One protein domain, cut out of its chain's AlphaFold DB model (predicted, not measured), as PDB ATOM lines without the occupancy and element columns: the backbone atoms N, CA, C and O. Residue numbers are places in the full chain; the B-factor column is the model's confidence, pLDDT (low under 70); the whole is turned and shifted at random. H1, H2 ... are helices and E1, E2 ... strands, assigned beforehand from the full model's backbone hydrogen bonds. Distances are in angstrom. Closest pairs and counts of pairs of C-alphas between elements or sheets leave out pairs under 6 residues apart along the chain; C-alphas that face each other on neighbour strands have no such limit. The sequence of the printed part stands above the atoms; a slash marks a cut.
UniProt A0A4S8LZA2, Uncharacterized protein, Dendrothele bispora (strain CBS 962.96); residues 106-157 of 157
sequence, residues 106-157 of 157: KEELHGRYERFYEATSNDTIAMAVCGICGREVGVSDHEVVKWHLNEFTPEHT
ATOM      1  N   LYS A 106      14.726  -2.312  80.011       94.62
ATOM      2  CA  LYS A 106      16.098  -2.411  80.534       94.62
ATOM      3  C   LYS A 106      16.129  -2.971  81.963       94.62
ATOM      4  O   LYS A 106      17.025  -3.742  82.295       94.62
ATOM      5  N   GLU A 107      15.151  -2.597  82.782       94.94
ATOM      6  CA  GLU A 107      15.013  -3.050  84.170       94.94
ATOM      7  C   GLU A 107      14.632  -4.533  84.235       94.94
ATOM      8  O   GLU A 107      15.240  -5.301  84.978       94.94
ATOM      9  N   GLU A 108      13.696  -4.971  83.387       92.88
ATOM     10  CA  GLU A 108      13.309  -6.382  83.280       92.88
ATOM     11  C   GLU A 108      14.464  -7.255  82.795       92.88
ATOM     12  O   GLU A 108      14.684  -8.350  83.313       92.88
ATOM     13  N   LEU A 109      15.213  -6.774  81.800       94.38
ATOM     14  CA  LEU A 109      16.400  -7.451  81.302       94.38
ATOM     15  C   LEU A 109      17.430  -7.616  82.428       94.38
ATOM     16  O   LEU A 109      17.950  -8.714  82.618       94.38
ATOM     17  N   HIS A 110      17.689  -6.552  83.191       95.62
ATOM     18  CA  HIS A 110      18.623  -6.581  84.314       95.62
ATOM     19  C   HIS A 110      18.203  -7.596  85.380       95.62
ATOM     20  O   HIS A 110      18.987  -8.478  85.717       95.62
ATOM     21  N   GLY A 111      16.945  -7.549  85.829       95.69
ATOM     22  CA  GLY A 111      16.436  -8.485  86.832       95.69
ATOM     23  C   GLY A 111      16.474  -9.946  86.366       95.69
ATOM     24  O   GLY A 111      16.708 -10.852  87.164       95.69
ATOM     25  N   ARG A 112      16.295 -10.210  85.063       92.94
ATOM     26  CA  ARG A 112      16.478 -11.562  84.503       92.94
ATOM     27  C   ARG A 112      17.930 -12.024  84.593       92.94
ATOM     28  O   ARG A 112      18.160 -13.177  84.946       92.94
ATOM     29  N   TYR A 113      18.890 -11.149  84.295       94.88
ATOM     30  CA  TYR A 113      20.309 -11.470  84.446       94.88
ATOM     31  C   TYR A 113      20.697 -11.684  85.907       94.88
ATOM     32  O   TYR A 113      21.403 -12.643  86.185       94.88
ATOM     33  N   GLU A 114      20.210 -10.864  86.839       94.38
ATOM     34  CA  GLU A 114      20.459 -11.056  88.275       94.38
ATOM     35  C   GLU A 114      19.998 -12.436  88.748       94.38
ATOM     36  O   GLU A 114      20.793 -13.181  89.314       94.38
ATOM     37  N   ARG A 115      18.758 -12.827  88.426       90.75
ATOM     38  CA  ARG A 115      18.238 -14.164  88.764       90.75
ATOM     39  C   ARG A 115      19.040 -15.282  88.117       90.75
ATOM     40  O   ARG A 115      19.231 -16.328  88.722       90.75
ATOM     41  N   PHE A 116      19.481 -15.080  86.876       91.12
ATOM     42  CA  PHE A 116      20.337 -16.047  86.202       91.12
ATOM     43  C   PHE A 116      21.664 -16.205  86.948       91.12
ATOM     44  O   PHE A 116      22.039 -17.326  87.269       91.12
ATOM     45  N   TYR A 117      22.332 -15.098  87.280       90.75
ATOM     46  CA  TYR A 117      23.588 -15.122  88.025       90.75
ATOM     47  C   TYR A 117      23.438 -15.742  89.408       90.75
ATOM     48  O   TYR A 117      24.312 -16.498  89.810       90.75
ATOM     49  N   GLU A 118      22.347 -15.451  90.113       88.81
ATOM     50  CA  GLU A 118      22.032 -16.062  91.401       88.81
ATOM     51  C   GLU A 118      21.849 -17.578  91.255       88.81
ATOM     52  O   GLU A 118      22.516 -18.350  91.943       88.81
ATOM     53  N   ALA A 119      21.032 -18.014  90.290       85.81
ATOM     54  CA  ALA A 119      20.771 -19.426  90.028       85.81
ATOM     55  C   ALA A 119      22.022 -20.199  89.579       85.81
ATOM     56  O   ALA A 119      22.149 -21.382  89.890       85.81
ATOM     57  N   THR A 120      22.954 -19.553  88.874       88.00
ATOM     58  CA  THR A 120      24.224 -20.151  88.427       88.00
ATOM     59  C   THR A 120      25.418 -19.739  89.286       88.00
ATOM     60  O   THR A 120      26.560 -19.863  88.838       88.00
ATOM     61  N   SER A 121      25.184 -19.169  90.467       88.88
ATOM     62  CA  SER A 121      26.262 -18.726  91.344       88.88
ATOM     63  C   SER A 121      27.051 -19.924  91.873       88.88
ATOM     64  O   SER A 121      26.575 -21.057  91.910       88.88
ATOM     65  N   ASN A 122      28.288 -19.691  92.310       86.19
ATOM     66  CA  ASN A 122      29.082 -20.764  92.916       86.19
ATOM     67  C   ASN A 122      28.413 -21.333  94.177       86.19
ATOM     68  O   ASN A 122      28.639 -22.494  94.506       86.19
ATOM     69  N   ASP A 123      27.581 -20.536  94.850       83.56
ATOM     70  CA  ASP A 123      26.864 -20.938  96.058       83.56
ATOM     71  C   ASP A 123      25.742 -21.936  95.746       83.56
ATOM     72  O   ASP A 123      25.545 -22.892  96.496       83.56
ATOM     73  N   THR A 124      25.040 -21.788  94.616       81.31
ATOM     74  CA  THR A 124      23.995 -22.747  94.215       81.31
ATOM     75  C   THR A 124      24.570 -24.079  93.743       81.31
ATOM     76  O   THR A 124      23.938 -25.112  93.944       81.31
ATOM     77  N   ILE A 125      25.778 -24.080  93.171       84.69
ATOM     78  CA  ILE A 125      26.484 -25.289  92.702       84.69
ATOM     79  C   ILE A 125      27.464 -25.808  93.776       84.69
ATOM     80  O   ILE A 125      28.279 -26.697  93.526       84.69
ATOM     81  N   ALA A 126      27.422 -25.257  94.993       88.44
ATOM     82  CA  ALA A 126      28.310 -25.675  96.064       88.44
ATOM     83  C   ALA A 126      28.050 -27.143  96.431       88.44
ATOM     84  O   ALA A 126      26.938 -27.537  96.787       88.44
ATOM     85  N   MET A 127      29.110 -27.948  96.383       90.56
ATOM     86  CA  MET A 127      29.093 -29.361  96.753       90.56
ATOM     87  C   MET A 127      29.851 -29.570  98.065       90.56
ATOM     88  O   MET A 127      30.839 -28.891  98.348       90.56
ATOM     89  N   ALA A 128      29.414 -30.545  98.852       89.50
ATOM     90  CA  ALA A 128      30.087 -31.012 100.054       89.50
ATOM     91  C   ALA A 128      30.295 -32.530  99.995       89.50
ATOM     92  O   ALA A 128      29.585 -33.243  99.290       89.50
ATOM     93  N   VAL A 129      31.268 -33.032 100.755       89.69
ATOM     94  CA  VAL A 129      31.527 -34.470 100.899       89.69
ATOM     95  C   VAL A 129      31.213 -34.881 102.329       89.69
ATOM     96  O   VAL A 129      31.710 -34.276 103.279       89.69
ATOM     97  N   CYS A 130      30.402 -35.923 102.501       85.62
ATOM     98  CA  CYS A 130      30.131 -36.476 103.823       85.62
ATOM     99  C   CYS A 130      31.393 -37.140 104.397       85.62
ATOM    100  O   CYS A 130      31.904 -38.098 103.820       85.62
ATOM    101  N   GLY A 131      31.850 -36.698 105.572       82.38
ATOM    102  CA  GLY A 131      33.025 -37.276 106.236       82.38
ATOM    103  C   GLY A 131      32.866 -38.736 106.685       82.38
ATOM    104  O   GLY A 131      33.868 -39.404 106.914       82.38
ATOM    105  N   ILE A 132      31.632 -39.246 106.796       84.12
ATOM    106  CA  ILE A 132      31.342 -40.618 107.253       84.12
ATOM    107  C   ILE A 132      31.271 -41.590 106.070       84.12
ATOM    108  O   ILE A 132      31.926 -42.627 106.075       84.12
ATOM    109  N   CYS A 133      30.455 -41.276 105.058       89.50
ATOM    110  CA  CYS A 133      30.185 -42.189 103.942       89.50
ATOM    111  C   CYS A 133      30.869 -41.796 102.625       89.50
ATOM    112  O   CYS A 133      30.741 -42.526 101.644       89.50
ATOM    113  N   GLY A 134      31.557 -40.650 102.578       88.00
ATOM    114  CA  GLY A 134      32.299 -40.176 101.408       88.00
ATOM    115  C   GLY A 134      31.435 -39.746 100.220       88.00
ATOM    116  O   GLY A 134      31.971 -39.519  99.141       88.00
ATOM    117  N   ARG A 135      30.108 -39.655 100.375       89.50
ATOM    118  CA  ARG A 135      29.221 -39.223  99.285       89.50
ATOM    119  C   ARG A 135      29.327 -37.722  99.055       89.50
ATOM    120  O   ARG A 135      29.295 -36.949 100.012       89.50
ATOM    121  N   GLU A 136      29.390 -37.347  97.785       92.62
ATOM    122  CA  GLU A 136      29.234 -35.973  97.316       92.62
ATOM    123  C   GLU A 136      27.750 -35.594  97.314       92.62
ATOM    124  O   GLU A 136      26.904 -36.350  96.833       92.62
ATOM    125  N   VAL A 137      27.439 -34.438  97.889       90.69
ATOM    126  CA  VAL A 137      26.084 -33.927  98.102       90.69
ATOM    127  C   VAL A 137      26.035 -32.438  97.766       90.69
ATOM    128  O   VAL A 137      26.965 -31.704  98.094       90.69
ATOM    129  N   GLY A 138      24.960 -31.986  97.118       89.25
ATOM    130  CA  GLY A 138      24.713 -30.557  96.912       89.25
ATOM    131  C   GLY A 138      24.376 -29.880  98.238       89.25
ATOM    132  O   GLY A 138      23.534 -30.378  98.982       89.25
ATOM    133  N   VAL A 139      25.035 -28.764  98.556       88.19
ATOM    134  CA  VAL A 139      24.850 -28.066  99.841       88.19
ATOM    135  C   VAL A 139      23.419 -27.547  99.976       88.19
ATOM    136  O   VAL A 139      22.786 -27.776 101.004       88.19
ATOM    137  N   SER A 140      22.908 -26.902  98.927       85.12
ATOM    138  CA  SER A 140      21.561 -26.325  98.895       85.12
ATOM    139  C   SER A 140      20.471 -27.393  98.764       85.12
ATOM    140  O   SER A 140      19.475 -27.336  99.476       85.12
ATOM    141  N   ASP A 141      20.683 -28.403  97.916       85.31
ATOM    142  CA  ASP A 141      19.689 -29.456  97.646       85.31
ATOM    143  C   ASP A 141      19.480 -30.416  98.823       85.31
ATOM    144  O   ASP A 141      18.449 -31.086  98.920       85.31
ATOM    145  N   HIS A 142      20.487 -30.555  99.686       85.75
ATOM    146  CA  HIS A 142      20.488 -31.515 100.792       85.75
ATOM    147  C   HIS A 142      20.624 -30.844 102.160       85.75
ATOM    148  O   HIS A 142      20.946 -31.527 103.131       85.75
ATOM    149  N   GLU A 143      20.384 -29.528 102.225       86.00
ATOM    150  CA  GLU A 143      20.373 -28.719 103.454       86.00
ATOM    151  C   GLU A 143      21.574 -29.026 104.365       86.00
ATOM    152  O   GLU A 143      21.447 -29.297 105.561       86.00
ATOM    153  N   VAL A 144      22.775 -29.045 103.777       86.25
ATOM    154  CA  VAL A 144      23.974 -29.517 104.476       86.25
ATOM    155  C   VAL A 144      24.348 -28.549 105.598       86.25
ATOM    156  O   VAL A 144      24.812 -27.432 105.361       86.25
ATOM    157  N   VAL A 145      24.222 -29.012 106.841       84.50
ATOM    158  CA  VAL A 145      24.662 -28.277 108.030       84.50
ATOM    159  C   VAL A 145      26.120 -28.615 108.336       84.50
ATOM    160  O   VAL A 145      26.518 -29.780 108.356       84.50
ATOM    161  N   LYS A 146      26.935 -27.591 108.604       80.00
ATOM    162  CA  LYS A 146      28.314 -27.778 109.069       80.00
ATOM    163  C   LYS A 146      28.298 -28.078 110.562       80.00
ATOM    164  O   LYS A 146      27.863 -27.244 111.345       80.00
ATOM    165  N   TRP A 147      28.815 -29.242 110.933       79.31
ATOM    166  CA  TRP A 147      29.021 -29.624 112.327       79.31
ATOM    167  C   TRP A 147      30.501 -29.549 112.660       79.31
ATOM    168  O   TRP A 147      31.344 -29.978 111.866       79.31
ATOM    169  N   HIS A 148      30.828 -29.027 113.840       78.75
ATOM    170  CA  HIS A 148      32.182 -29.161 114.348       78.75
ATOM    171  C   HIS A 148      32.387 -30.594 114.849       78.75
ATOM    172  O   HIS A 148      31.500 -31.172 115.476       78.75
ATOM    173  N   LEU A 149      33.568 -31.175 114.616       71.81
ATOM    174  CA  LEU A 149      33.843 -32.573 114.984       71.81
ATOM    175  C   LEU A 149      33.621 -32.858 116.486       71.81
ATOM    176  O   LEU A 149      33.336 -33.985 116.868       71.81
ATOM    177  N   ASN A 150      33.731 -31.822 117.321       78.56
ATOM    178  CA  ASN A 150      33.570 -31.896 118.776       78.56
ATOM    179  C   ASN A 150      32.100 -31.901 119.241       78.56
ATOM    180  O   ASN A 150      31.847 -32.136 120.417       78.56
ATOM    181  N   GLU A 151      31.150 -31.611 118.352       74.50
ATOM    182  CA  GLU A 151      29.711 -31.524 118.652       74.50
ATOM    183  C   GLU A 151      28.945 -32.765 118.170       74.50
ATOM    184  O   GLU A 151      27.764 -32.939 118.469       74.50
ATOM    185  N   PHE A 152      29.615 -33.650 117.427       68.38
ATOM    186  CA  PHE A 152      29.022 -34.871 116.903       68.38
ATOM    187  C   PHE A 152      28.877 -35.920 118.017       68.38
ATOM    188  O   PHE A 152      29.862 -36.521 118.449       68.38
ATOM    189  N   THR A 153      27.645 -36.162 118.472       68.94
ATOM    190  CA  THR A 153      27.307 -37.285 119.361       68.94
ATOM    191  C   THR A 153      26.506 -38.332 118.578       68.94
ATOM    192  O   THR A 153      25.547 -37.981 117.891       68.94
ATOM    193  N   PRO A 154      26.881 -39.624 118.629       65.38
ATOM    194  CA  PRO A 154      26.300 -40.671 117.780       65.38
ATOM    195  C   PRO A 154      24.883 -41.123 118.192       65.38
ATOM    196  O   PRO A 154      24.439 -42.185 117.769       65.38
ATOM    197  N   GLU A 155      24.166 -40.358 119.017       60.88
ATOM    198  CA  GLU A 155      22.913 -40.793 119.659       60.88
ATOM    199  C   GLU A 155      21.636 -40.413 118.880       60.88
ATOM    200  O   GLU A 155      20.526 -40.702 119.322       60.88
ATOM    201  N   HIS A 156      21.772 -39.803 117.697       53.91
ATOM    202  CA  HIS A 156      20.653 -39.350 116.861       53.91
ATOM    203  C   HIS A 156      20.749 -39.857 115.411       53.91
ATOM    204  O   HIS A 156      20.835 -39.066 114.471       53.91
ATOM    205  N   THR A 157      20.743 -41.181 115.229       48.22
ATOM    206  CA  THR A 157      20.417 -41.828 113.938       48.22
ATOM    207  C   THR A 157      18.977 -42.294 113.901       48.22
ATOM    208  O   THR A 157      18.566 -42.929 114.898       48.22
TER     209      THR A 157
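What this domain is: This is residues 106 to 157 of the 157 residues of an uncharacterized protein of Dendrothele bispora (strain CBS 962.96) (UniProt A0A4S8LZA2). With little regular structure, this is a rod: a small hairpin of strands E1 and E2 between the helix H1, which sticks out at one end, and a loose tail, of which residues 150 to 157 stick out. The 52 printed residues, 20 of them in named elements, run H1, E1, E2; the sheet, E1 - E2, is antiparallel and the class is mixed. The whole is extended, with a radius of gyration of the C-alphas of 16.8 A and spans of 55 by 18 by 17 A.

Where its parts are: E1 is residues 127 to 129, 7.0 A long, and E2 residues 136 to 138, 7.1 A, ending at C-alpha (24.713, -30.557, 96.912). H1, residues 106 to 119, is 20.0 A long and begins at C-alpha (16.098, -2.411, 80.534).

How they stand to each other: The directions of E1 and E2 differ by 144 degrees. C-alphas 128 and 137 face each other at 5.3 A; N 128 and O 137 are within hydrogen-bond range at 2.8 A. In H1 every O i to N i+4 pair is within range. H1 and E2 are apart.

The domain as a whole: The farthest C-alphas, of Lys 106 and Glu 155, are 55.2 A apart. The printed part has no cut and both links are short. Residues 152 to 157 have pLDDT under 70.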